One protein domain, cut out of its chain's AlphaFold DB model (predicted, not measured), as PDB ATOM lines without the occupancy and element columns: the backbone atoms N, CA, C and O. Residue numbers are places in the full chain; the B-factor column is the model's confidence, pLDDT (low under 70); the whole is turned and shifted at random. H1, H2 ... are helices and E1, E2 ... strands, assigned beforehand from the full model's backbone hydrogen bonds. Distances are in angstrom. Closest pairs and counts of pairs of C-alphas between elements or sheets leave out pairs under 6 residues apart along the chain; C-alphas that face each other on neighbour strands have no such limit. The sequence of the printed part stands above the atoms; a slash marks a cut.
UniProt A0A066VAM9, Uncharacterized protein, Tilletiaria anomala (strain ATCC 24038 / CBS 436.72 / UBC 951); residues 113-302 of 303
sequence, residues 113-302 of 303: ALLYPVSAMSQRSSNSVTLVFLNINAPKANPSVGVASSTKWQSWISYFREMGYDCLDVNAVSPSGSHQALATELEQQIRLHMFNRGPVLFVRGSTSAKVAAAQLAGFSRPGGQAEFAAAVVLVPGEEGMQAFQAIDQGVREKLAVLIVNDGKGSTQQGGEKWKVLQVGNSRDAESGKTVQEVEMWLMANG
ATOM      1  N   ALA A 113      68.894  41.466  41.007       89.94
ATOM      2  CA  ALA A 113      69.828  41.862  39.965       89.94
ATOM      3  C   ALA A 113      71.266  41.805  40.501       89.94
ATOM      4  O   ALA A 113      71.543  42.284  41.602       89.94
ATOM      5  N   LEU A 114      72.171  41.192  39.739       91.06
ATOM      6  CA  LEU A 114      73.590  41.068  40.070       91.06
ATOM      7  C   LEU A 114      74.414  41.814  39.025       91.06
ATOM      8  O   LEU A 114      74.445  41.435  37.854       91.06
ATOM      9  N   LEU A 115      75.073  42.889  39.457       91.25
ATOM     10  CA  LEU A 115      75.971  43.662  38.609       91.25
ATOM     11  C   LEU A 115      77.369  43.051  38.644       91.25
ATOM     12  O   LEU A 115      77.990  42.928  39.699       91.25
ATOM     13  N   TYR A 116      77.879  42.739  37.464       90.75
ATOM     14  CA  TYR A 116      79.236  42.295  37.242       90.75
ATOM     15  C   TYR A 116      79.997  43.389  36.492       90.75
ATOM     16  O   TYR A 116      79.773  43.572  35.291       90.75
ATOM     17  N   PRO A 117      80.901  44.113  37.172       87.69
ATOM     18  CA  PRO A 117      81.679  45.149  36.517       87.69
ATOM     19  C   PRO A 117      82.626  44.534  35.488       87.69
ATOM     20  O   PRO A 117      83.055  43.372  35.621       87.69
ATOM     21  N   VAL A 118      82.970  45.348  34.493       85.62
ATOM     22  CA  VAL A 118      84.025  45.069  33.524       85.62
ATOM     23  C   VAL A 118      85.292  44.541  34.205       85.62
ATOM     24  O   VAL A 118      85.685  44.975  35.292       85.62
ATOM     25  N   SER A 119      85.942  43.561  33.577       80.31
ATOM     26  CA  SER A 119      87.192  43.005  34.092       80.31
ATOM     27  C   SER A 119      88.304  44.058  34.075       80.31
ATOM     28  O   SER A 119      88.509  44.733  33.070       80.31
ATOM     29  N   ALA A 120      89.097  44.141  35.150       70.56
ATOM     30  CA  ALA A 120      90.230  45.076  35.259       70.56
ATOM     31  C   ALA A 120      91.323  44.859  34.191       70.56
ATOM     32  O   ALA A 120      92.152  45.732  33.957       70.56
ATOM     33  N   MET A 121      91.323  43.689  33.550       67.75
ATOM     34  CA  MET A 121      92.220  43.344  32.446       67.75
ATOM     35  C   MET A 121      91.676  43.754  31.074       67.75
ATOM     36  O   MET A 121      92.355  43.547  30.067       67.75
ATOM     37  N   SER A 122      90.459  44.298  31.005       70.31
ATOM     38  CA  SER A 122      89.878  44.676  29.727       70.31
ATOM     39  C   SER A 122      90.586  45.892  29.141       70.31
ATOM     40  O   SER A 122      90.831  46.894  29.811       70.31
ATOM     41  N   GLN A 123      90.893  45.807  27.850       61.88
ATOM     42  CA  GLN A 123      91.581  46.863  27.110       61.88
ATOM     43  C   GLN A 123      90.653  48.030  26.727       61.88
ATOM     44  O   GLN A 123      91.123  49.038  26.201       61.88
ATOM     45  N   ARG A 124      89.338  47.913  26.972       63.06
ATOM     46  CA  ARG A 124      88.328  48.920  26.618       63.06
ATOM     47  C   ARG A 124      87.832  49.611  27.895       63.06
ATOM     48  O   ARG A 124      87.012  49.054  28.608       63.06
ATOM     49  N   SER A 125      88.334  50.810  28.204       58.16
ATOM     50  CA  SER A 125      88.065  51.491  29.492       58.16
ATOM     51  C   SER A 125      87.299  52.825  29.406       58.16
ATOM     52  O   SER A 125      87.139  53.508  30.409       58.16
ATOM     53  N   SER A 126      86.826  53.229  28.223       55.44
ATOM     54  CA  SER A 126      86.105  54.496  27.967       55.44
ATOM     55  C   SER A 126      84.662  54.634  28.456       55.44
ATOM     56  O   SER A 126      84.298  55.570  29.159       55.44
ATOM     57  N   ASN A 127      83.809  53.771  27.907       60.16
ATOM     58  CA  ASN A 127      82.376  54.026  27.738       60.16
ATOM     59  C   ASN A 127      81.616  52.693  27.657       60.16
ATOM     60  O   ASN A 127      81.005  52.394  26.628       60.16
ATOM     61  N   SER A 128      81.714  51.861  28.696       73.12
ATOM     62  CA  SER A 128      81.076  50.545  28.717       73.12
ATOM     63  C   SER A 128      79.555  50.688  28.641       73.12
ATOM     64  O   SER A 128      78.909  51.337  29.465       73.12
ATOM     65  N   VAL A 129      78.964  50.097  27.607       88.69
ATOM     66  CA  VAL A 129      77.526  49.840  27.581       88.69
ATOM     67  C   VAL A 129      77.246  48.672  28.514       88.69
ATOM     68  O   VAL A 129      77.987  47.686  28.528       88.69
ATOM     69  N   THR A 130      76.182  48.780  29.306       93.06
ATOM     70  CA  THR A 130      75.771  47.688  30.183       93.06
ATOM     71  C   THR A 130      74.884  46.705  29.429       93.06
ATOM     72  O   THR A 130      73.861  47.083  28.851       93.06
ATOM     73  N   LEU A 131      75.272  45.434  29.452       95.25
ATOM     74  CA  LEU A 131      74.518  44.322  28.889       95.25
ATOM     75  C   LEU A 131      73.649  43.716  29.992       95.25
ATOM     76  O   LEU A 131      74.156  43.245  31.007       95.25
ATOM     77  N   VAL A 132      72.335  43.742  29.811       95.31
ATOM     78  CA  VAL A 132      71.352  43.261  30.786       95.31
ATOM     79  C   VAL A 132      70.873  41.881  30.359       95.31
ATOM     80  O   VAL A 132      70.171  41.758  29.364       95.31
ATOM     81  N   PHE A 133      71.217  40.843  31.110       95.06
ATOM     82  CA  PHE A 133      70.829  39.461  30.850       95.06
ATOM     83  C   PHE A 133      69.575  39.111  31.641       95.06
ATOM     84  O   PHE A 133      69.594  39.087  32.867       95.06
ATOM     85  N   LEU A 134      68.471  38.847  30.941       93.38
ATOM     86  CA  LEU A 134      67.198  38.528  31.577       93.38
ATOM     87  C   LEU A 134      67.060  37.025  31.826       93.38
ATOM     88  O   LEU A 134      67.101  36.201  30.905       93.38
ATOM     89  N   ASN A 135      66.792  36.698  33.081       90.06
ATOM     90  CA  ASN A 135      66.336  35.415  33.575       90.06
ATOM     91  C   ASN A 135      64.905  35.564  34.099       90.06
ATOM     92  O   ASN A 135      64.621  36.443  34.906       90.06
ATOM     93  N   ILE A 136      63.994  34.701  33.646       86.06
ATOM     94  CA  ILE A 136      62.611  34.686  34.132       86.06
ATOM     95  C   ILE A 136      62.369  33.406  34.906       86.06
ATOM     96  O   ILE A 136      62.346  32.311  34.336       86.06
ATOM     97  N   ASN A 137      62.083  33.583  36.188       74.69
ATOM     98  CA  ASN A 137      61.662  32.526  37.087       74.69
ATOM     99  C   ASN A 137      60.182  32.752  37.417       74.69
ATOM    100  O   ASN A 137      59.820  33.430  38.375       74.69
ATOM    101  N   ALA A 138      59.304  32.213  36.568       61.78
ATOM    102  CA  ALA A 138      57.858  32.333  36.711       61.78
ATOM    103  C   ALA A 138      57.219  30.932  36.689       61.78
ATOM    104  O   ALA A 138      57.089  30.355  35.608       61.78
ATOM    105  N   PRO A 139      56.765  30.394  37.839       57.53
ATOM    106  CA  PRO A 139      56.267  29.015  37.950       57.53
ATOM    107  C   PRO A 139      55.112  28.688  36.992       57.53
ATOM    108  O   PRO A 139      54.979  27.560  36.530       57.53
ATOM    109  N   LYS A 140      54.277  29.688  36.668       56.12
ATOM    110  CA  LYS A 140      53.134  29.550  35.748       56.12
ATOM    111  C   LYS A 140      53.480  29.794  34.279       56.12
ATOM    112  O   LYS A 140      52.848  29.205  33.412       56.12
ATOM    113  N   ALA A 141      54.447  30.667  33.995       54.31
ATOM    114  CA  ALA A 141      54.852  30.990  32.623       54.31
ATOM    115  C   ALA A 141      55.974  30.070  32.109       54.31
ATOM    116  O   ALA A 141      56.308  30.102  30.925       54.31
ATOM    117  N   ASN A 142      56.574  29.278  33.001       52.97
ATOM    118  CA  ASN A 142      57.642  28.347  32.683       52.97
ATOM    119  C   ASN A 142      57.634  27.169  33.690       52.97
ATOM    120  O   ASN A 142      58.343  27.210  34.698       52.97
ATOM    121  N   PRO A 143      56.818  26.120  33.459       52.00
ATOM    122  CA  PRO A 143      56.636  25.011  34.408       52.00
ATOM    123  C   PRO A 143      57.885  24.126  34.585       52.00
ATOM    124  O   PRO A 143      57.889  23.222  35.413       52.00
ATOM    125  N   SER A 144      58.949  24.368  33.816       51.28
ATOM    126  CA  SER A 144      60.202  23.604  33.809       51.28
ATOM    127  C   SER A 144      61.348  24.262  34.595       51.28
ATOM    128  O   SER A 144      62.487  23.806  34.517       51.28
ATOM    129  N   VAL A 145      61.085  25.329  35.355       49.44
ATOM    130  CA  VAL A 145      62.135  26.115  36.018       49.44
ATOM    131  C   VAL A 145      62.310  25.696  37.474       49.44
ATOM    132  O   VAL A 145      61.855  26.360  38.397       49.44
ATOM    133  N   GLY A 146      63.007  24.579  37.669       41.75
ATOM    134  CA  GLY A 146      63.739  24.299  38.901       41.75
ATOM    135  C   GLY A 146      65.219  24.602  38.669       41.75
ATOM    136  O   GLY A 146      65.850  23.963  37.834       41.75
ATOM    137  N   VAL A 147      65.769  25.592  39.378       44.97
ATOM    138  CA  VAL A 147      67.217  25.771  39.651       44.97
ATOM    139  C   VAL A 147      68.154  26.110  38.457       44.97
ATOM    140  O   VAL A 147      69.244  26.626  38.676       44.97
ATOM    141  N   ALA A 148      67.760  25.938  37.188       46.81
ATOM    142  CA  ALA A 148      68.709  25.903  36.056       46.81
ATOM    143  C   ALA A 148      68.719  27.100  35.066       46.81
ATOM    144  O   ALA A 148      69.320  26.983  33.994       46.81
ATOM    145  N   SER A 149      68.050  28.232  35.334       52.94
ATOM    146  CA  SER A 149      68.056  29.361  34.373       52.94
ATOM    147  C   SER A 149      69.274  30.280  34.528       52.94
ATOM    148  O   SER A 149      69.870  30.655  33.522       52.94
ATOM    149  N   SER A 150      69.688  30.589  35.763       55.50
ATOM    150  CA  SER A 150      70.781  31.538  36.048       55.50
ATOM    151  C   SER A 150      72.138  31.085  35.487       55.50
ATOM    152  O   SER A 150      72.916  31.906  35.007       55.50
ATOM    153  N   THR A 151      72.400  29.775  35.430       66.56
ATOM    154  CA  THR A 151      73.658  29.211  34.904       66.56
ATOM    155  C   THR A 151      73.854  29.417  33.403       66.56
ATOM    156  O   THR A 151      74.979  29.343  32.915       66.56
ATOM    157  N   LYS A 152      72.786  29.701  32.654       79.38
ATOM    158  CA  LYS A 152      72.830  29.771  31.189       79.38
ATOM    159  C   LYS A 152      73.557  30.999  30.654       79.38
ATOM    160  O   LYS A 152      74.198  30.908  29.613       79.38
ATOM    161  N   TRP A 153      73.463  32.125  31.354       90.56
ATOM    162  CA  TRP A 153      74.123  33.363  30.942       90.56
ATOM    163  C   TRP A 153      75.552  33.483  31.460       90.56
ATOM    164  O   TRP A 153      76.297  34.307  30.949       90.56
ATOM    165  N   GLN A 154      75.973  32.652  32.416       90.62
ATOM    166  CA  GLN A 154      77.279  32.798  33.068       90.62
ATOM    167  C   GLN A 154      78.456  32.722  32.083       90.62
ATOM    168  O   GLN A 154      79.405  33.494  32.209       90.62
ATOM    169  N   SER A 155      78.381  31.868  31.055       91.25
ATOM    170  CA  SER A 155      79.414  31.814  30.009       91.25
ATOM    171  C   SER A 155      79.454  33.084  29.152       91.25
ATOM    172  O   SER A 155      80.539  33.576  28.844       91.25
ATOM    173  N   TRP A 156      78.292  33.652  28.816       94.00
ATOM    174  CA  TRP A 156      78.181  34.911  28.072       94.00
ATOM    175  C   TRP A 156      78.676  36.085  28.918       94.00
ATOM    176  O   TRP A 156      79.489  36.875  28.450       94.00
ATOM    177  N   ILE A 157      78.239  36.168  30.176       93.50
ATOM    178  CA  ILE A 157      78.650  37.199  31.133       93.50
ATOM    179  C   ILE A 157      80.168  37.171  31.313       93.50
ATOM    180  O   ILE A 157      80.806  38.212  31.197       93.50
ATOM    181  N   SER A 158      80.770  35.998  31.543       92.31
ATOM    182  CA  SER A 158      82.229  35.888  31.680       92.31
ATOM    183  C   SER A 158      82.949  36.431  30.445       92.31
ATOM    184  O   SER A 158      83.843  37.262  30.573       92.31
ATOM    185  N   TYR A 159      82.507  36.023  29.253       92.88
ATOM    186  CA  TYR A 159      83.090  36.470  27.991       92.88
ATOM    187  C   TYR A 159      82.966  37.988  27.785       92.88
ATOM    188  O   TYR A 159      83.956  38.667  27.521       92.88
ATOM    189  N   PHE A 160      81.767  38.557  27.933       93.69
ATOM    190  CA  PHE A 160      81.562  39.986  27.689       93.69
ATOM    191  C   PHE A 160      82.271  40.865  28.726       93.69
ATOM    192  O   PHE A 160      82.773  41.936  28.385       93.69
ATOM    193  N   ARG A 161      82.416  40.400  29.969       91.88
ATOM    194  CA  ARG A 161      83.227  41.107  30.971       91.88
ATOM    195  C   ARG A 161      84.697  41.185  30.588       91.88
ATOM    196  O   ARG A 161      85.321  42.225  30.799       91.88
ATOM    197  N   GLU A 162      85.248  40.112  30.026       90.31
ATOM    198  CA  GLU A 162      86.612  40.105  29.483       90.31
ATOM    199  C   GLU A 162      86.733  41.069  28.293       90.31
ATOM    200  O   GLU A 162      87.700  41.832  28.205       90.31
ATOM    201  N   MET A 163      85.704  41.131  27.442       89.12
ATOM    202  CA  MET A 163      85.663  42.031  26.283       89.12
ATOM    203  C   MET A 163      85.431  43.512  26.607       89.12
ATOM    204  O   MET A 163      85.600  44.349  25.719       89.12
ATOM    205  N   GLY A 164      85.118  43.865  27.857       90.06
ATOM    206  CA  GLY A 164      85.032  45.269  28.278       90.06
ATOM    207  C   GLY A 164      83.641  45.782  28.614       90.06
ATOM    208  O   GLY A 164      83.464  46.992  28.742       90.06
ATOM    209  N   TYR A 165      82.658  44.895  28.738       91.56
ATOM    210  CA  TYR A 165      81.281  45.284  29.011       91.56
ATOM    211  C   TYR A 165      80.922  45.082  30.482       91.56
ATOM    212  O   TYR A 165      81.297  44.083  31.104       91.56
ATOM    213  N   ASP A 166      80.122  46.001  31.017       92.44
ATOM    214  CA  ASP A 166      79.429  45.766  32.279       92.44
ATOM    215  C   ASP A 166      78.256  44.825  32.017       92.44
ATOM    216  O   ASP A 166      77.534  44.980  31.033       92.44
ATOM    217  N   CYS A 167      78.056  43.846  32.889       93.62
ATOM    218  CA  CYS A 167      76.998  42.856  32.727       93.62
ATOM    219  C   CYS A 167      76.069  42.900  33.936       93.62
ATOM    220  O   CYS A 167      76.531  42.854  35.071       93.62
ATOM    221  N   LEU A 168      74.764  42.958  33.711       93.88
ATOM    222  CA  LEU A 168      73.751  42.901  34.756       93.88
ATOM    223  C   LEU A 168      72.915  41.635  34.568       93.88
ATOM    224  O   LEU A 168      72.159  41.546  33.607       93.88
ATOM    225  N   ASP A 169      73.036  40.663  35.470       93.38
ATOM    226  CA  ASP A 169      72.173  39.475  35.485       93.38
ATOM    227  C   ASP A 169      70.906  39.789  36.280       93.38
ATOM    228  O   ASP A 169      70.958  39.977  37.496       93.38
ATOM    229  N   VAL A 170      69.771  39.890  35.589       92.19
ATOM    230  CA  VAL A 170      68.474  40.199  36.190       92.19
ATOM    231  C   VAL A 170      67.632  38.942  36.235       92.19
ATOM    232  O   VAL A 170      67.208  38.416  35.209       92.19
ATOM    233  N   ASN A 171      67.305  38.511  37.444       90.94
ATOM    234  CA  ASN A 171      66.299  37.501  37.704       90.94
ATOM    235  C   ASN A 171      64.962  38.174  38.039       90.94
ATOM    236  O   ASN A 171      64.786  38.706  39.135       90.94
ATOM    237  N   ALA A 172      64.015  38.128  37.105       88.62
ATOM    238  CA  ALA A 172      62.660  38.620  37.297       88.62
ATOM    239  C   ALA A 172      61.738  37.487  37.770       88.62
ATOM    240  O   ALA A 172      61.552  36.474  37.082       88.62
ATOM    241  N   VAL A 173      61.124  37.691  38.933       87.94
ATOM    242  CA  VAL A 173      60.146  36.787  39.541       87.94
ATOM    243  C   VAL A 173      58.816  37.521  39.656       87.94
ATOM    244  O   VAL A 173      58.757  38.656  40.117       87.94
ATOM    245  N   SER A 174      57.723  36.871  39.258       83.25
ATOM    246  CA  SER A 174      56.381  37.422  39.454       83.25
ATOM    247  C   SER A 174      55.388  36.342  39.888       83.25
ATOM    248  O   SER A 174      55.274  35.318  39.207       83.25
ATOM    249  N   PRO A 175      54.608  36.574  40.964       74.56
ATOM    250  CA  PRO A 175      53.602  35.624  41.437       74.56
ATOM    251  C   PRO A 175      52.406  35.507  40.482       74.56
ATOM    252  O   PRO A 175      51.753  34.463  40.422       74.56
ATOM    253  N   SER A 176      52.113  36.559  39.707       79.94
ATOM    254  CA  SER A 176      51.045  36.524  38.703       79.94
ATOM    255  C   SER A 176      51.459  35.739  37.458       79.94
ATOM    256  O   SER A 176      50.598  35.214  36.753       79.94
ATOM    257  N   GLY A 177      52.766  35.668  37.177       77.19
ATOM    258  CA  GLY A 177      53.312  35.106  35.944       77.19
ATOM    259  C   GLY A 177      52.918  35.879  34.681       77.19
ATOM    260  O   GLY A 177      53.192  35.405  33.581       77.19
ATOM    261  N   SER A 178      52.270  37.046  34.802       85.69
ATOM    262  CA  SER A 178      51.893  37.841  33.636       85.69
ATOM    263  C   SER A 178      53.116  38.547  33.053       85.69
ATOM    264  O   SER A 178      53.947  39.090  33.785       85.69
ATOM    265  N   HIS A 179      53.217  38.583  31.721       85.94
ATOM    266  CA  HIS A 179      54.354  39.220  31.052       85.94
ATOM    267  C   HIS A 179      54.472  40.714  31.391       85.94
ATOM    268  O   HIS A 179      55.578  41.227  31.494       85.94
ATOM    269  N   GLN A 180      53.347  41.398  31.630       86.06
ATOM    270  CA  GLN A 180      53.325  42.805  32.050       86.06
ATOM    271  C   GLN A 180      53.879  43.014  33.463       86.06
ATOM    272  O   GLN A 180      54.594  43.985  33.701       86.06
ATOM    273  N   ALA A 181      53.573  42.114  34.404       86.81
ATOM    274  CA  ALA A 181      54.122  42.201  35.754       86.81
ATOM    275  C   ALA A 181      55.632  41.932  35.750       86.81
ATOM    276  O   ALA A 181      56.378  42.652  36.401       86.81
ATOM    277  N   LEU A 182      56.083  40.947  34.966       89.00
ATOM    278  CA  LEU A 182      57.511  40.666  34.776       89.00
ATOM    279  C   LEU A 182      58.250  41.821  34.088       89.00
ATOM    280  O   LEU A 182      59.371  42.132  34.468       89.00
ATOM    281  N   ALA A 183      57.620  42.472  33.108       89.06
ATOM    282  CA  ALA A 183      58.161  43.663  32.461       89.06
ATOM    283  C   ALA A 183      58.301  44.816  33.472       89.06
ATOM    284  O   ALA A 183      59.382  45.369  33.630       89.06
ATOM    285  N   THR A 184      57.254  45.083  34.258       87.81
ATOM    286  CA  THR A 184      57.286  46.112  35.314       87.81
ATOM    287  C   THR A 184      58.393  45.847  36.336       87.81
ATOM    288  O   THR A 184      59.092  46.768  36.746       87.81
ATOM    289  N   GLU A 185      58.576  44.591  36.740       89.12
ATOM    290  CA  GLU A 185      59.658  44.202  37.641       89.12
ATOM    291  C   GLU A 185      61.036  44.433  37.007       89.12
ATOM    292  O   GLU A 185      61.911  45.029  37.627       89.12
ATOM    293  N   LEU A 186      61.221  44.029  35.746       90.38
ATOM    294  CA  LEU A 186      62.443  44.301  34.990       90.38
ATOM    295  C   LEU A 186      62.736  45.809  34.919       90.38
ATOM    296  O   LEU A 186      63.872  46.221  35.138       90.38
ATOM    297  N   GLU A 187      61.720  46.636  34.664       87.88
ATOM    298  CA  GLU A 187      61.844  48.095  34.666       87.88
ATOM    299  C   GLU A 187      62.320  48.627  36.020       87.88
ATOM    300  O   GLU A 187      63.210  49.476  36.073       87.88
ATOM    301  N   GLN A 188      61.754  48.117  37.118       87.50
ATOM    302  CA  GLN A 188      62.142  48.514  38.469       87.50
ATOM    303  C   GLN A 188      63.598  48.158  38.757       87.50
ATOM    304  O   GLN A 188      64.338  49.025  39.217       87.50
ATOM    305  N   GLN A 189      64.028  46.936  38.429       88.31
ATOM    306  CA  GLN A 189      65.418  46.507  38.609       88.31
ATOM    307  C   GLN A 189      66.373  47.399  37.811       88.31
ATOM    308  O   GLN A 189      67.330  47.936  38.355       88.31
ATOM    309  N   ILE A 190      66.070  47.642  36.537       87.38
ATOM    310  CA  ILE A 190      66.878  48.492  35.652       87.38
ATOM    311  C   ILE A 190      66.952  49.920  36.178       87.38
ATOM    312  O   ILE A 190      68.026  50.503  36.192       87.38
ATOM    313  N   ARG A 191      65.848  50.483  36.670       85.38
ATOM    314  CA  ARG A 191      65.827  51.853  37.196       85.38
ATOM    315  C   ARG A 191      66.735  52.047  38.414       85.38
ATOM    316  O   ARG A 191      67.214  53.158  38.629       85.38
ATOM    317  N   LEU A 192      66.967  51.000  39.207       86.25
ATOM    318  CA  LEU A 192      67.899  51.053  40.340       86.25
ATOM    319  C   LEU A 192      69.358  51.163  39.881       86.25
ATOM    320  O   LEU A 192      70.197  51.698  40.605       86.25
ATOM    321  N   HIS A 193      69.656  50.696  38.671       81.69
ATOM    322  CA  HIS A 193      70.967  50.805  38.059       81.69
ATOM    323  C   HIS A 193      71.012  52.070  37.192       81.69
ATOM    324  O   HIS A 193      70.424  52.148  36.117       81.69
ATOM    325  N   MET A 194      71.694  53.112  37.669       76.69
ATOM    326  CA  MET A 194      71.864  54.344  36.895       76.69
ATOM    327  C   MET A 194      72.835  54.106  35.735       76.69
ATOM    328  O   MET A 194      74.050  54.192  35.907       76.69
ATOM    329  N   PHE A 195      72.306  53.776  34.557       81.25
ATOM    330  CA  PHE A 195      73.121  53.562  33.363       81.25
ATOM    331  C   PHE A 195      73.531  54.891  32.723       81.25
ATOM    332  O   PHE A 195      72.707  55.778  32.509       81.25
ATOM    333  N   ASN A 196      74.805  55.001  32.351       75.75
ATOM    334  CA  ASN A 196      75.336  56.178  31.654       75.75
ATOM    335  C   ASN A 196      74.918  56.228  30.171       75.75
ATOM    336  O   ASN A 196      74.911  57.292  29.555       75.75
ATOM    337  N   ARG A 197      74.586  55.071  29.588       81.62
ATOM    338  CA  ARG A 197      74.093  54.894  28.213       81.62
ATOM    339  C   ARG A 197      72.897  53.946  28.235       81.62
ATOM    340  O   ARG A 197      72.744  53.180  29.182       81.62
ATOM    341  N   GLY A 198      72.070  53.979  27.191       86.75
ATOM    342  CA  GLY A 198      70.965  53.029  27.060       86.75
ATOM    343  C   GLY A 198      71.492  51.585  27.084       86.75
ATOM    344  O   GLY A 198      72.348  51.262  26.255       86.75
ATOM    345  N   PRO A 199      71.047  50.731  28.025       92.19
ATOM    346  CA  PRO A 199      71.546  49.365  28.141       92.19
ATOM    347  C   PRO A 199      71.114  48.503  26.950       92.19
ATOM    348  O   PRO A 199      70.173  48.842  26.224       92.19
ATOM    349  N   VAL A 200      71.777  47.359  26.769       93.94
ATOM    350  CA  VAL A 200      71.398  46.350  25.767       93.94
ATOM    351  C   VAL A 200      70.753  45.164  26.461       93.94
ATOM    352  O   VAL A 200      71.368  44.545  27.324       93.94
ATOM    353  N   LEU A 201      69.521  44.831  26.086       94.94
ATOM    354  CA  LEU A 201      68.771  43.733  26.690       94.94
ATOM    355  C   LEU A 201      69.063  42.401  25.995       94.94
ATOM    356  O   LEU A 201      68.813  42.260  24.806       94.94
ATOM    357  N   PHE A 202      69.494  41.396  26.744       95.88
ATOM    358  CA  PHE A 202      69.670  40.020  26.297       95.88
ATOM    359  C   PHE A 202      68.544  39.157  26.842       95.88
ATOM    360  O   PHE A 202      68.368  39.028  28.055       95.88
ATOM    361  N   VAL A 203      67.791  38.532  25.943       94.00
ATOM    362  CA  VAL A 203      66.701  37.623  26.300       94.00
ATOM    363  C   VAL A 203      66.833  36.294  25.584       94.00
ATOM    364  O   VAL A 203      67.367  36.202  24.482       94.00
ATOM    365  N   ARG A 204      66.312  35.247  26.222       90.38
ATOM    366  CA  ARG A 204      66.357  33.881  25.706       90.38
ATOM    367  C   ARG A 204      64.997  33.205  25.801       90.38
ATOM    368  O   ARG A 204      64.380  33.198  26.868       90.38
ATOM    369  N   GLY A 205      64.585  32.559  24.715       88.56
ATOM    370  CA  GLY A 205      63.337  31.803  24.646       88.56
ATOM    371  C   GLY A 205      62.093  32.674  24.458       88.56
ATOM    372  O   GLY A 205      62.128  33.896  24.607       88.56
ATOM    373  N   SER A 206      60.968  32.015  24.176       88.06
ATOM    374  CA  SER A 206      59.673  32.660  23.897       88.06
ATOM    375  C   SER A 206      59.155  33.514  25.051       88.06
ATOM    376  O   SER A 206      58.807  34.677  24.851       88.06
ATOM    377  N   THR A 207      59.160  32.993  26.282       88.12
ATOM    378  CA  THR A 207      58.637  33.724  27.448       88.12
ATOM    379  C   THR A 207      59.411  35.019  27.696       88.12
ATOM    380  O   THR A 207      58.809  36.080  27.853       88.12
ATOM    381  N   SER A 208      60.746  34.963  27.659       89.38
ATOM    382  CA  SER A 208      61.590  36.150  27.839       89.38
ATOM    383  C   SER A 208      61.467  37.126  26.682       89.38
ATOM    384  O   SER A 208      61.450  38.331  26.916       89.38
ATOM    385  N   ALA A 209      61.306  36.629  25.455       90.31
ATOM    386  CA  ALA A 209      61.034  37.472  24.301       90.31
ATOM    387  C   ALA A 209      59.704  38.233  24.449       90.31
ATOM    388  O   ALA A 209      59.663  39.432  24.198       90.31
ATOM    389  N   LYS A 210      58.636  37.591  24.937       90.44
ATOM    390  CA  LYS A 210      57.346  38.258  25.196       90.44
ATOM    391  C   LYS A 210      57.439  39.319  26.289       90.44
ATOM    392  O   LYS A 210      56.842  40.383  26.153       90.44
ATOM    393  N   VAL A 211      58.180  39.047  27.366       90.50
ATOM    394  CA  VAL A 211      58.419  40.033  28.433       90.50
ATOM    395  C   VAL A 211      59.242  41.205  27.920       90.50
ATOM    396  O   VAL A 211      58.873  42.348  28.170       90.50
ATOM    397  N   ALA A 212      60.298  40.943  27.148       90.31
ATOM    398  CA  ALA A 212      61.075  41.991  26.502       90.31
ATOM    399  C   ALA A 212      60.217  42.826  25.555       90.31
ATOM    400  O   ALA A 212      60.250  44.045  25.642       90.31
ATOM    401  N   ALA A 213      59.400  42.201  24.709       88.69
ATOM    402  CA  ALA A 213      58.501  42.919  23.813       88.69
ATOM    403  C   ALA A 213      57.493  43.784  24.590       88.69
ATOM    404  O   ALA A 213      57.297  44.948  24.252       88.69
ATOM    405  N   ALA A 214      56.906  43.259  25.672       86.81
ATOM    406  CA  ALA A 214      56.010  44.023  26.541       86.81
ATOM    407  C   ALA A 214      56.721  45.216  27.200       86.81
ATOM    408  O   ALA A 214      56.162  46.311  27.248       86.81
ATOM    409  N   GLN A 215      57.960  45.017  27.658       87.06
ATOM    410  CA  GLN A 215      58.783  46.076  28.231       87.06
ATOM    411  C   GLN A 215      59.105  47.146  27.182       87.06
ATOM    412  O   GLN A 215      58.889  48.332  27.416       87.06
ATOM    413  N   LEU A 216      59.535  46.722  25.991       83.94
ATOM    414  CA  LEU A 216      59.874  47.586  24.862       83.94
ATOM    415  C   LEU A 216      58.668  48.397  24.355       83.94
ATOM    416  O   LEU A 216      58.818  49.572  24.028       83.94
ATOM    417  N   ALA A 217      57.466  47.814  24.374       79.56
ATOM    418  CA  ALA A 217      56.215  48.511  24.067       79.56
ATOM    419  C   ALA A 217      55.812  49.526  25.157       79.56
ATOM    420  O   ALA A 217      55.307  50.611  24.852       79.56
ATOM    421  N   GLY A 218      56.031  49.177  26.431       66.44
ATOM    422  CA  GLY A 218      55.642  49.959  27.610       66.44
ATOM    423  C   GLY A 218      56.437  51.253  27.828       66.44
ATOM    424  O   GLY A 218      55.919  52.180  28.455       66.44
ATOM    425  N   PHE A 219      57.636  51.382  27.242       58.00
ATOM    426  CA  PHE A 219      58.461  52.602  27.322       58.00
ATOM    427  C   PHE A 219      57.839  53.848  26.679       58.00
ATOM    428  O   PHE A 219      58.413  54.932  26.758       58.00
ATOM    429  N   SER A 220      56.665  53.755  26.056       48.34
ATOM    430  CA  SER A 220      55.931  54.922  25.543       48.34
ATOM    431  C   SER A 220      55.253  55.764  26.640       48.34
ATOM    432  O   SER A 220      54.559  56.731  26.329       48.34
ATOM    433  N   ARG A 221      55.438  55.438  27.929       53.44
ATOM    434  CA  ARG A 221      54.917  56.257  29.033       53.44
ATOM    435  C   ARG A 221      55.760  57.528  29.250       53.44
ATOM    436  O   ARG A 221      56.979  57.429  29.406       53.44
ATOM    437  N   PRO A 222      55.136  58.722  29.324       41.69
ATOM    438  CA  PRO A 222      55.853  59.951  29.638       41.69
ATOM    439  C   PRO A 222      56.441  59.853  31.054       41.69
ATOM    440  O   PRO A 222      55.699  59.690  32.020       41.69
ATOM    441  N   GLY A 223      57.774  59.916  31.161       52.31
ATOM    442  CA  GLY A 223      58.521  59.821  32.424       52.31
ATOM    443  C   GLY A 223      59.354  58.543  32.631       52.31
ATOM    444  O   GLY A 223      60.053  58.455  33.638       52.31
ATOM    445  N   GLY A 224      59.323  57.571  31.709       51.16
ATOM    446  CA  GLY A 224      60.167  56.366  31.770       51.16
ATOM    447  C   GLY A 224      61.627  56.669  31.412       51.16
ATOM    448  O   GLY A 224      61.914  57.072  30.289       51.16
ATOM    449  N   GLN A 225      62.546  56.514  32.370       52.91
ATOM    450  CA  GLN A 225      63.925  57.027  32.283       52.91
ATOM    451  C   GLN A 225      65.004  56.021  31.838       52.91
ATOM    452  O   GLN A 225      66.150  56.429  31.683       52.91
ATOM    453  N   ALA A 226      64.688  54.748  31.580       54.66
ATOM    454  CA  ALA A 226      65.686  53.774  31.119       54.66
ATOM    455  C   ALA A 226      65.347  53.229  29.726       54.66
ATOM    456  O   ALA A 226      64.750  52.170  29.589       54.66
ATOM    457  N   GLU A 227      65.709  53.966  28.680       76.75
ATOM    458  CA  GLU A 227      65.525  53.523  27.297       76.75
ATOM    459  C   GLU A 227      66.621  52.514  26.923       76.75
ATOM    460  O   GLU A 227      67.807  52.850  26.928       76.75
ATOM    461  N   PHE A 228      66.242  51.268  26.612       86.94
ATOM    462  CA  PHE A 228      67.189  50.325  26.016       86.94
ATOM    463  C   PHE A 228      67.628  50.838  24.651       86.94
ATOM    464  O   PHE A 228      66.797  51.245  23.837       86.94
ATOM    465  N   ALA A 229      68.927  50.767  24.383       88.56
ATOM    466  CA  ALA A 229      69.461  51.140  23.081       88.56
ATOM    467  C   ALA A 229      69.358  49.986  22.072       88.56
ATOM    468  O   ALA A 229      69.188  50.214  20.873       88.56
ATOM    469  N   ALA A 230      69.419  48.745  22.561       91.31
ATOM    470  CA  ALA A 230      69.267  47.563  21.728       91.31
ATOM    471  C   ALA A 230      68.701  46.356  22.483       91.31
ATOM    472  O   ALA A 230      68.697  46.313  23.716       91.31
ATOM    473  N   ALA A 231      68.259  45.352  21.726       93.00
ATOM    474  CA  ALA A 231      67.866  44.048  22.242       93.00
ATOM    475  C   ALA A 231      68.470  42.902  21.413       93.00
ATOM    476  O   ALA A 231      68.421  42.919  20.185       93.00
ATOM    477  N   VAL A 232      68.999  41.887  22.092       94.69
ATOM    478  CA  VAL A 232      69.476  40.622  21.526       94.69
ATOM    479  C   VAL A 232      68.551  39.504  21.997       94.69
ATOM    480  O   VAL A 232      68.403  39.255  23.195       94.69
ATOM    481  N   VAL A 233      67.917  38.821  21.049       93.00
ATOM    482  CA  VAL A 233      66.871  37.828  21.299       93.00
ATOM    483  C   VAL A 233      67.344  36.462  20.811       93.00
ATOM    484  O   VAL A 233      67.412  36.218  19.607       93.00
ATOM    485  N   LEU A 234      67.665  35.561  21.739       92.12
ATOM    486  CA  LEU A 234      68.126  34.204  21.440       92.12
ATOM    487  C   LEU A 234      66.962  33.215  21.404       92.12
ATOM    488  O   LEU A 234      66.261  33.038  22.404       92.12
ATOM    489  N   VAL A 235      66.806  32.523  20.276       89.19
ATOM    490  CA  VAL A 235      65.838  31.434  20.063       89.19
ATOM    491  C   VAL A 235      64.437  31.809  20.587       89.19
ATOM    492  O   VAL A 235      63.910  31.156  21.491       89.19
ATOM    493  N   PRO A 236      63.821  32.895  20.080       86.69
ATOM    494  CA  PRO A 236      62.519  33.361  20.567       86.69
ATOM    495  C   PRO A 236      61.372  32.371  20.329       86.69
ATOM    496  O   PRO A 236      60.334  32.484  20.973       86.69
ATOM    497  N   GLY A 237      61.515  31.419  19.406       86.31
ATOM    498  CA  GLY A 237      60.381  30.633  18.919       86.31
ATOM    499  C   GLY A 237      59.333  31.502  18.213       86.31
ATOM    500  O   GLY A 237      59.462  32.722  18.116       86.31
ATOM    501  N   GLU A 238      58.277  30.876  17.703       86.12
ATOM    502  CA  GLU A 238      57.277  31.567  16.879       86.12
ATOM    503  C   GLU A 238      56.521  32.659  17.652       86.12
ATOM    504  O   GLU A 238      56.425  33.798  17.199       86.12
ATOM    505  N   GLU A 239      56.047  32.356  18.860       86.62
ATOM    506  CA  GLU A 239      55.267  33.314  19.649       86.62
ATOM    507  C   GLU A 239      56.110  34.510  20.129       86.62
ATOM    508  O   GLU A 239      55.598  35.623  20.259       86.62
ATOM    509  N   GLY A 240      57.403  34.297  20.404       86.75
ATOM    510  CA  GLY A 240      58.334  35.372  20.745       86.75
ATOM    511  C   GLY A 240      58.608  36.279  19.545       86.75
ATOM    512  O   GLY A 240      58.596  37.499  19.684       86.75
ATOM    513  N   MET A 241      58.777  35.694  18.353       85.25
ATOM    514  CA  MET A 241      58.912  36.446  17.100       85.25
ATOM    515  C   MET A 241      57.679  37.300  16.813       85.25
ATOM    516  O   MET A 241      57.818  38.480  16.499       85.25
ATOM    517  N   GLN A 242      56.481  36.729  16.962       86.44
ATOM    518  CA  GLN A 242      55.219  37.453  16.784       86.44
ATOM    519  C   GLN A 242      55.093  38.625  17.766       86.44
ATOM    520  O   GLN A 242      54.646  39.704  17.382       86.44
ATOM    521  N   ALA A 243      55.527  38.449  19.019       86.06
ATOM    522  CA  ALA A 243      55.514  39.522  20.011       86.06
ATOM    523  C   ALA A 243      56.427  40.692  19.614       86.06
ATOM    524  O   ALA A 243      56.029  41.846  19.763       86.06
ATOM    525  N   PHE A 244      57.613  40.409  19.065       81.12
ATOM    526  CA  PHE A 244      58.477  41.454  18.524       81.12
ATOM    527  C   PHE A 244      57.853  42.099  17.278       81.12
ATOM    528  O   PHE A 244      57.727  43.315  17.233       81.12
ATOM    529  N   GLN A 245      57.354  41.322  16.312       82.06
ATOM    530  CA  GLN A 245      56.657  41.839  15.116       82.06
ATOM    531  C   GLN A 245      55.503  42.793  15.450       82.06
ATOM    532  O   GLN A 245      55.346  43.821  14.795       82.06
ATOM    533  N   ALA A 246      54.738  42.496  16.500       80.81
ATOM    534  CA  ALA A 246      53.651  43.353  16.956       80.81
ATOM    535  C   ALA A 246      54.131  44.727  17.454       80.81
ATOM    536  O   ALA A 246      53.397  45.706  17.325       80.81
ATOM    537  N   ILE A 247      55.350  44.820  18.001       74.75
ATOM    538  CA  ILE A 247      55.900  46.097  18.464       74.75
ATOM    539  C   ILE A 247      56.536  46.910  17.333       74.75
ATOM    540  O   ILE A 247      56.560  48.126  17.460       74.75
ATOM    541  N   ASP A 248      56.970  46.316  16.211       67.50
ATOM    542  CA  ASP A 248      57.607  47.055  15.093       67.50
ATOM    543  C   ASP A 248      56.755  48.221  14.573       67.50
ATOM    544  O   ASP A 248      57.269  49.267  14.184       67.50
ATOM    545  N   GLN A 249      55.429  48.077  14.654       59.06
ATOM    546  CA  GLN A 249      54.465  49.110  14.263       59.06
ATOM    547  C   GLN A 249      54.516  50.370  15.154       59.06
ATOM    548  O   GLN A 249      53.954  51.398  14.786       59.06
ATOM    549  N   GLY A 250      55.195  50.311  16.305       55.25
ATOM    550  CA  GLY A 250      55.387  51.423  17.241       55.25
ATOM    551  C   GLY A 250      56.797  51.531  17.837       55.25
ATOM    552  O   GLY A 250      57.026  52.388  18.691       55.25
ATOM    553  N   VAL A 251      57.752  50.688  17.423       57.81
ATOM    554  CA  VAL A 251      59.129  50.714  17.933       57.81
ATOM    555  C   VAL A 251      59.831  51.973  17.433       57.81
ATOM    556  O   VAL A 251      59.956  52.230  16.227       57.81
ATOM    557  N   ARG A 252      60.300  52.754  18.413       59.44
ATOM    558  CA  ARG A 252      61.054  53.999  18.246       59.44
ATOM    559  C   ARG A 252      62.142  53.834  17.185       59.44
ATOM    560  O   ARG A 252      62.802  52.801  17.121       59.44
ATOM    561  N   GLU A 253      62.381  54.877  16.394       62.12
ATOM    562  CA  GLU A 253      63.382  54.902  15.309       62.12
ATOM    563  C   GLU A 253      64.813  54.513  15.736       62.12
ATOM    564  O   GLU A 253      65.645  54.262  14.873       62.12
ATOM    565  N   LYS A 254      65.108  54.447  17.042       72.69
ATOM    566  CA  LYS A 254      66.458  54.272  17.594       72.69
ATOM    567  C   LYS A 254      66.752  52.910  18.234       72.69
ATOM    568  O   LYS A 254      67.887  52.706  18.648       72.69
ATOM    569  N   LEU A 255      65.780  51.999  18.351       84.81
ATOM    570  CA  LEU A 255      66.025  50.683  18.957       84.81
ATOM    571  C   LEU A 255      66.583  49.704  17.915       84.81
ATOM    572  O   LEU A 255      65.884  49.351  16.967       84.81
ATOM    573  N   ALA A 256      67.806  49.215  18.130       88.38
ATOM    574  CA  ALA A 256      68.394  48.162  17.303       88.38
ATOM    575  C   ALA A 256      68.044  46.771  17.859       88.38
ATOM    576  O   ALA A 256      68.228  46.508  19.048       88.38
ATOM    577  N   VAL A 257      67.568  45.850  17.016       89.94
ATOM    578  CA  VAL A 257      67.220  44.487  17.458       89.94
ATOM    579  C   VAL A 257      67.999  43.446  16.660       89.94
ATOM    580  O   VAL A 257      67.996  43.457  15.428       89.94
ATOM    581  N   LEU A 258      68.645  42.522  17.371       92.25
ATOM    582  CA  LEU A 258      69.268  41.327  16.815       92.25
ATOM    583  C   LEU A 258      68.486  40.094  17.257       92.25
ATOM    584  O   LEU A 258      68.337  39.827  18.447       92.25
ATOM    585  N   ILE A 259      68.035  39.305  16.293       91.38
ATOM    586  CA  ILE A 259      67.336  38.047  16.528       91.38
ATOM    587  C   ILE A 259      68.256  36.909  16.109       91.38
ATOM    588  O   ILE A 259      68.634  36.823  14.946       91.38
ATOM    589  N   VAL A 260      68.586  36.017  17.036       91.38
ATOM    590  CA  VAL A 260      69.355  34.800  16.768       91.38
ATOM    591  C   VAL A 260      68.375  33.636  16.710       91.38
ATOM    592  O   VAL A 260      67.855  33.207  17.741       91.38
ATOM    593  N   ASN A 261      68.080  33.157  15.504       87.06
ATOM    594  CA  ASN A 261      67.082  32.115  15.278       87.06
ATOM    595  C   ASN A 261      67.730  30.771  14.924       87.06
ATOM    596  O   ASN A 261      68.808  30.739  14.345       87.06
ATOM    597  N   ASP A 262      67.068  29.663  15.247       82.50
ATOM    598  CA  ASP A 262      67.572  28.299  15.042       82.50
ATOM    599  C   ASP A 262      67.199  27.691  13.675       82.50
ATOM    600  O   ASP A 262      67.241  26.472  13.498       82.50
ATOM    601  N   GLY A 263      66.785  28.526  12.715       68.06
ATOM    602  CA  GLY A 263      66.448  28.116  11.351       68.06
ATOM    603  C   GLY A 263      65.145  27.322  11.201       68.06
ATOM    604  O   GLY A 263      64.750  27.031  10.075       68.06
ATOM    605  N   LYS A 264      64.443  26.991  12.296       64.56
ATOM    606  CA  LYS A 264      63.209  26.178  12.260       64.56
ATOM    607  C   LYS A 264      61.931  26.984  12.036       64.56
ATOM    608  O   LYS A 264      60.864  26.396  11.884       64.56
ATOM    609  N   GLY A 265      62.025  28.312  11.999       57.94
ATOM    610  CA  GLY A 265      60.905  29.211  11.718       57.94
ATOM    611  C   GLY A 265      61.065  29.936  10.385       57.94
ATOM    612  O   GLY A 265      62.166  30.367  10.035       57.94
ATOM    613  N   SER A 266      59.954  30.135   9.671       52.75
ATOM    614  CA  SER A 266      59.849  31.016   8.501       52.75
ATOM    615  C   SER A 266      60.087  32.467   8.921       52.75
ATOM    616  O   SER A 266      59.174  33.257   9.143       52.75
ATOM    617  N   THR A 267      61.355  32.827   9.081       54.94
ATOM    618  CA  THR A 267      61.718  34.186   9.462       54.94
ATOM    619  C   THR A 267      61.729  35.021   8.196       54.94
ATOM    620  O   THR A 267      62.664  34.930   7.402       54.94
ATOM    621  N   GLN A 268      60.682  35.818   7.986       55.03
ATOM    622  CA  GLN A 268      60.778  36.932   7.049       55.03
ATOM    623  C   GLN A 268      61.926  37.821   7.533       55.03
ATOM    624  O   GLN A 268      62.001  38.125   8.726       55.03
ATOM    625  N   GLN A 269      62.863  38.150   6.638       55.16
ATOM    626  CA  GLN A 269      63.908  39.127   6.932       55.16
ATOM    627  C   GLN A 269      63.226  40.359   7.528       55.16
ATOM    628  O   GLN A 269      62.329  40.926   6.904       55.16
ATOM    629  N   GLY A 270      63.587  40.697   8.768       51.03
ATOM    630  CA  GLY A 270      63.097  41.908   9.409       51.03
ATOM    631  C   GLY A 270      63.435  43.113   8.538       51.03
ATOM    632  O   GLY A 270      64.425  43.086   7.802       51.03
ATOM    633  N   GLY A 271      62.597  44.147   8.589       55.59
ATOM    634  CA  GLY A 271      62.882  45.412   7.915       55.59
ATOM    635  C   GLY A 271      64.204  46.030   8.384       55.59
ATOM    636  O   GLY A 271      64.906  45.487   9.233       55.59
ATOM    637  N   GLU A 272      64.528  47.216   7.870       59.19
ATOM    638  CA  GLU A 272      65.804  47.930   8.077       59.19
ATOM    639  C   GLU A 272      66.259  48.049   9.552       59.19
ATOM    640  O   GLU A 272      67.446  48.208   9.828       59.19
ATOM    641  N   LYS A 273      65.335  47.913  10.514       66.62
ATOM    642  CA  LYS A 273      65.588  48.019  11.956       66.62
ATOM    643  C   LYS A 273      66.077  46.732  12.627       66.62
ATOM    644  O   LYS A 273      66.703  46.825  13.686       66.62
ATOM    645  N   TRP A 274      65.781  45.543  12.091       81.25
ATOM    646  CA  TRP A 274      66.078  44.277  12.776       81.25
ATOM    647  C   TRP A 274      66.963  43.366  11.944       81.25
ATOM    648  O   TRP A 274      66.656  43.023  10.804       81.25
ATOM    649  N   LYS A 275      68.038  42.887  12.565       86.81
ATOM    650  CA  LYS A 275      68.916  41.892  11.960       86.81
ATOM    651  C   LYS A 275      68.531  40.507  12.455       86.81
ATOM    652  O   LYS A 275      68.407  40.282  13.655       86.81
ATOM    653  N   VAL A 276      68.406  39.560  11.530       87.25
ATOM    654  CA  VAL A 276      68.210  38.147  11.857       87.25
ATOM    655  C   VAL A 276      69.497  37.388  11.561       87.25
ATOM    656  O   VAL A 276      69.965  37.363  10.424       87.25
ATOM    657  N   LEU A 277      70.061  36.766  12.590       87.81
ATOM    658  CA  LEU A 277      71.155  35.816  12.499       87.81
ATOM    659  C   LEU A 277      70.574  34.400  12.520       87.81
ATOM    660  O   LEU A 277      69.972  33.986  13.508       87.81
ATOM    661  N   GLN A 278      70.734  33.672  11.418       87.25
ATOM    662  CA  GLN A 278      70.297  32.283  11.319       87.25
ATOM    663  C   GLN A 278      71.406  31.361  11.811       87.25
ATOM    664  O   GLN A 278      72.537  31.426  11.329       87.25
ATOM    665  N   VAL A 279      71.065  30.481  12.743       86.06
ATOM    666  CA  VAL A 279      71.954  29.456  13.277       86.06
ATOM    667  C   VAL A 279      71.355  28.089  12.967       86.06
ATOM    668  O   VAL A 279      70.142  27.918  13.011       86.06
ATOM    669  N   GLY A 280      72.194  27.113  12.612       78.25
ATOM    670  CA  GLY A 280      71.728  25.809  12.123       78.25
ATOM    671  C   GLY A 280      70.926  24.999  13.146       78.25
ATOM    672  O   GLY A 280      70.150  24.123  12.765       78.25
ATOM    673  N   ASN A 281      71.107  25.271  14.441       82.06
ATOM    674  CA  ASN A 281      70.375  24.608  15.509       82.06
ATOM    675  C   ASN A 281      70.309  25.479  16.771       82.06
ATOM    676  O   ASN A 281      71.123  26.379  16.976       82.06
ATOM    677  N   SER A 282      69.385  25.162  17.681       77.81
ATOM    678  CA  SER A 282      69.193  25.945  18.911       77.81
ATOM    679  C   SER A 282      70.385  25.875  19.867       77.81
ATOM    680  O   SER A 282      70.655  26.834  20.580       77.81
ATOM    681  N   ARG A 283      71.136  24.765  19.858       80.81
ATOM    682  CA  ARG A 283      72.389  24.632  20.622       80.81
ATOM    683  C   ARG A 283      73.493  25.531  20.084       80.81
ATOM    684  O   ARG A 283      74.302  26.035  20.855       80.81
ATOM    685  N   ASP A 284      73.502  25.746  18.776       84.19
ATOM    686  CA  ASP A 284      74.527  26.552  18.127       84.19
ATOM    687  C   ASP A 284      74.321  28.038  18.430       84.19
ATOM    688  O   ASP A 284      75.295  28.783  18.439       84.19
ATOM    689  N   ALA A 285      73.094  28.462  18.764       84.62
ATOM    690  CA  ALA A 285      72.796  29.832  19.183       84.62
ATOM    691  C   ALA A 285      73.542  30.254  20.465       84.62
ATOM    692  O   ALA A 285      73.661  31.443  20.743       84.62
ATOM    693  N   GLU A 286      74.059  29.292  21.236       83.88
ATOM    694  CA  GLU A 286      74.890  29.511  22.428       83.88
ATOM    695  C   GLU A 286      76.368  29.188  22.194       83.88
ATOM    696  O   GLU A 286      77.173  29.231  23.126       83.88
ATOM    697  N   SER A 287      76.740  28.857  20.958       88.88
ATOM    698  CA  SER A 287      78.124  28.568  20.608       88.88
ATOM    699  C   SER A 287      78.999  29.812  20.761       88.88
ATOM    700  O   SER A 287      78.557  30.939  20.526       88.88
ATOM    701  N   GLY A 288      80.284  29.610  21.070       89.19
ATOM    702  CA  GLY A 288      81.253  30.710  21.122       89.19
ATOM    703  C   GLY A 288      81.334  31.504  19.811       89.19
ATOM    704  O   GLY A 288      81.571  32.707  19.838       89.19
ATOM    705  N   LYS A 289      81.052  30.865  18.665       91.88
ATOM    706  CA  LYS A 289      80.957  31.544  17.367       91.88
ATOM    707  C   LYS A 289      79.802  32.547  17.342       91.88
ATOM    708  O   LYS A 289      79.995  33.687  16.937       91.88
ATOM    709  N   THR A 290      78.620  32.149  17.803       92.75
ATOM    710  CA  THR A 290      77.464  33.052  17.871       92.75
ATOM    711  C   THR A 290      77.702  34.194  18.851       92.75
ATOM    712  O   THR A 290      77.366  35.331  18.537       92.75
ATOM    713  N   VAL A 291      78.343  33.933  19.994       94.06
ATOM    714  CA  VAL A 291      78.726  34.988  20.947       94.06
ATOM    715  C   VAL A 291      79.625  36.038  20.277       94.06
ATOM    716  O   VAL A 291      79.361  37.233  20.394       94.06
ATOM    717  N   GLN A 292      80.635  35.603  19.514       93.44
ATOM    718  CA  GLN A 292      81.513  36.500  18.751       93.44
ATOM    719  C   GLN A 292      80.753  37.282  17.670       93.44
ATOM    720  O   GLN A 292      80.989  38.472  17.482       93.44
ATOM    721  N   GLU A 293      79.817  36.648  16.962       94.38
ATOM    722  CA  GLU A 293      78.984  37.329  15.964       94.38
ATOM    723  C   GLU A 293      78.070  38.390  16.589       94.38
ATOM    724  O   GLU A 293      77.886  39.464  16.006       94.38
ATOM    725  N   VAL A 294      77.545  38.128  17.789       95.19
ATOM    726  CA  VAL A 294      76.797  39.116  18.575       95.19
ATOM    727  C   VAL A 294      77.712  40.263  19.007       95.19
ATOM    728  O   VAL A 294      77.327  41.416  18.834       95.19
ATOM    729  N   GLU A 295      78.928  39.993  19.491       94.00
ATOM    730  CA  GLU A 295      79.900  41.045  19.838       94.00
ATOM    731  C   GLU A 295      80.239  41.925  18.625       94.00
ATOM    732  O   GLU A 295      80.205  43.151  18.712       94.00
ATOM    733  N   MET A 296      80.508  41.317  17.468       93.31
ATOM    734  CA  MET A 296      80.758  42.060  16.231       93.31
ATOM    735  C   MET A 296      79.569  42.937  15.843       93.31
ATOM    736  O   MET A 296      79.758  44.062  15.381       93.31
ATOM    737  N   TRP A 297      78.343  42.445  16.034       93.94
ATOM    738  CA  TRP A 297      77.146  43.243  15.801       93.94
ATOM    739  C   TRP A 297      77.026  44.406  16.790       93.94
ATOM    740  O   TRP A 297      76.712  45.513  16.354       93.94
ATOM    741  N   LEU A 298      77.320  44.201  18.077       92.56
ATOM    742  CA  LEU A 298      77.334  45.279  19.074       92.56
ATOM    743  C   LEU A 298      78.314  46.387  18.672       92.56
ATOM    744  O   LEU A 298      77.916  47.545  18.546       92.56
ATOM    745  N   MET A 299      79.551  46.008  18.338       91.06
ATOM    746  CA  MET A 299      80.587  46.949  17.907       91.06
ATOM    747  C   MET A 299      80.195  47.707  16.636       91.06
ATOM    748  O   MET A 299      80.387  48.919  16.556       91.06
ATOM    749  N   ALA A 300      79.612  47.018  15.649       90.62
ATOM    750  CA  ALA A 300      79.166  47.640  14.403       90.62
ATOM    751  C   ALA A 300      78.061  48.691  14.617       90.62
ATOM    752  O   ALA A 300      77.934  49.609  13.810       90.62
ATOM    753  N   ASN A 301      77.288  48.574  15.701       89.00
ATOM    754  CA  ASN A 301      76.241  49.525  16.076       89.00
ATOM    755  C   ASN A 301      76.690  50.537  17.152       89.00
ATOM    756  O   ASN A 301      75.895  51.376  17.573       89.00
ATOM    757  N   GLY A 302      77.960  50.507  17.578       88.44
ATOM    758  CA  GLY A 302      78.519  51.462  18.544       88.44
ATOM    759  C   GLY A 302      78.133  51.207  20.008       88.44
ATOM    760  O   GLY A 302      78.101  52.159  20.809       88.44
TER     761      GLY A 302
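AT A GLANCE: This is residues 113 to 302 of the 303 residues of an uncharacterized protein of Tilletiaria anomala (strain ATCC 24038 / CBS 436.72 / UBC 951) (UniProt A0A066VAM9). A twisted sheet of seven strands makes the core of a rounded body, and helices cover both of its faces: H2, H3 and H4 one face, H1 and H5 the other. E4 and E5 are nearest to the middle, with E1 and E7 at the sheet's two edges. The printed part has 190 residues, with five named helices and seven named strands in the order E1 E2 H1 E3 H2 E4 H3 E5 H4 E6 E7 H5. The sheet runs E1 E3 E2 E4 E5 E6 E7 and is mixed, E1 antiparallel to E3 and the other neighbours parallel. The class is mixed, helices and strands, and the whole is compact, with a radius of gyration of the C-alphas of 15.5 A and spans of 40 by 38 by 37 A.

HOW THE PARTS SIT: Three layers are present, helices on both faces of one sheet. The edge strand E1, residues 113 to 116, is antiparallel to E3, residues 166 to 173, with N 114 and O 169 within hydrogen-bond range at 2.8 A. E2, residues 130 to 137, is parallel to E3, with N 133 and O 168 at 2.8 A. H1, residues 154 to 163, runs along E3 at 11 degrees on the local plane, at a height over the sheet of 8.9 A; its closest C-alphas to E3 are those of Ile 157 and Cys 167, 6.1 A. E2, H1 and E3 form a strand-helix-strand unit, two parallel neighbour strands with a helix between, its crossover right-handed. H2, residues 179 to 192, is on the opposite face, over E1, E3 and E2, slantwise at 39 degrees to E3 on the local plane. E4, residues 200 to 204, is parallel to E2, with N 134 and O 202 at 2.9 A; E3, H2 and E4 are a split unit, with E2 between the two strands, and its crossover is right-handed. H3, residues 205 to 218, is over E4 and touches H2, the closest C-alphas being those of His 179 and Val 211, 4.9 A, at a steep tilt of 69 degrees, only just short of about perpendicular. E5, residues 230 to 234, is parallel to E4, with N 203 and O 232 at 2.9 A. H4, residues 237 to 248, touches H3 at a shallow tilt of 13 degrees, the same way, with the C-alphas of Ser 206 and Gly 240 closest at 4.4 A. H4 is over E6, residues 256 to 261, which is parallel to E5, with N 233 and O 258 at 2.8 A. E4, H3, E5 and E5, H4, E6 are two more right-handed units. The edge strand E7, residues 274 to 278, is parallel to E6, with N 259 and O 275 at 2.8 A. H5, residues 288 to 300, is over E6 on the same face as H1; these two are close but not clearly touching, the C-alphas of Trp 156 and Val 291 being 7.1 A apart. Every O i to N i+4 pair is within hydrogen-bond range in H1, H2, H3 and H5, and 7 of 8 in H4.

IN THESE COORDINATES: E1 begins at C-alpha 113 (69.828, 41.862, 39.965). From first to last C-alpha, E2 measures 21.8 A, E3 22.5 A, H2 20.2 A, H3 19.9 A and H5 18.3 A. E4 begins at C-alpha 200 (71.398, 46.350, 25.767), and H5 ends at C-alpha 300 (79.166, 47.640, 14.403).

THE WHOLE: The C-alphas farthest apart are those of Gln 123 and Ser 176, 43.4 A. The printed part has no cut. The long links are E1 to E2, E2 to H1, H3 to E5 and E6 to E7. The mean pLDDT of the printed part is 80.0, and 46 residues are under 70, among them residues 138 to 151, 218 to 226 and 263 to 273.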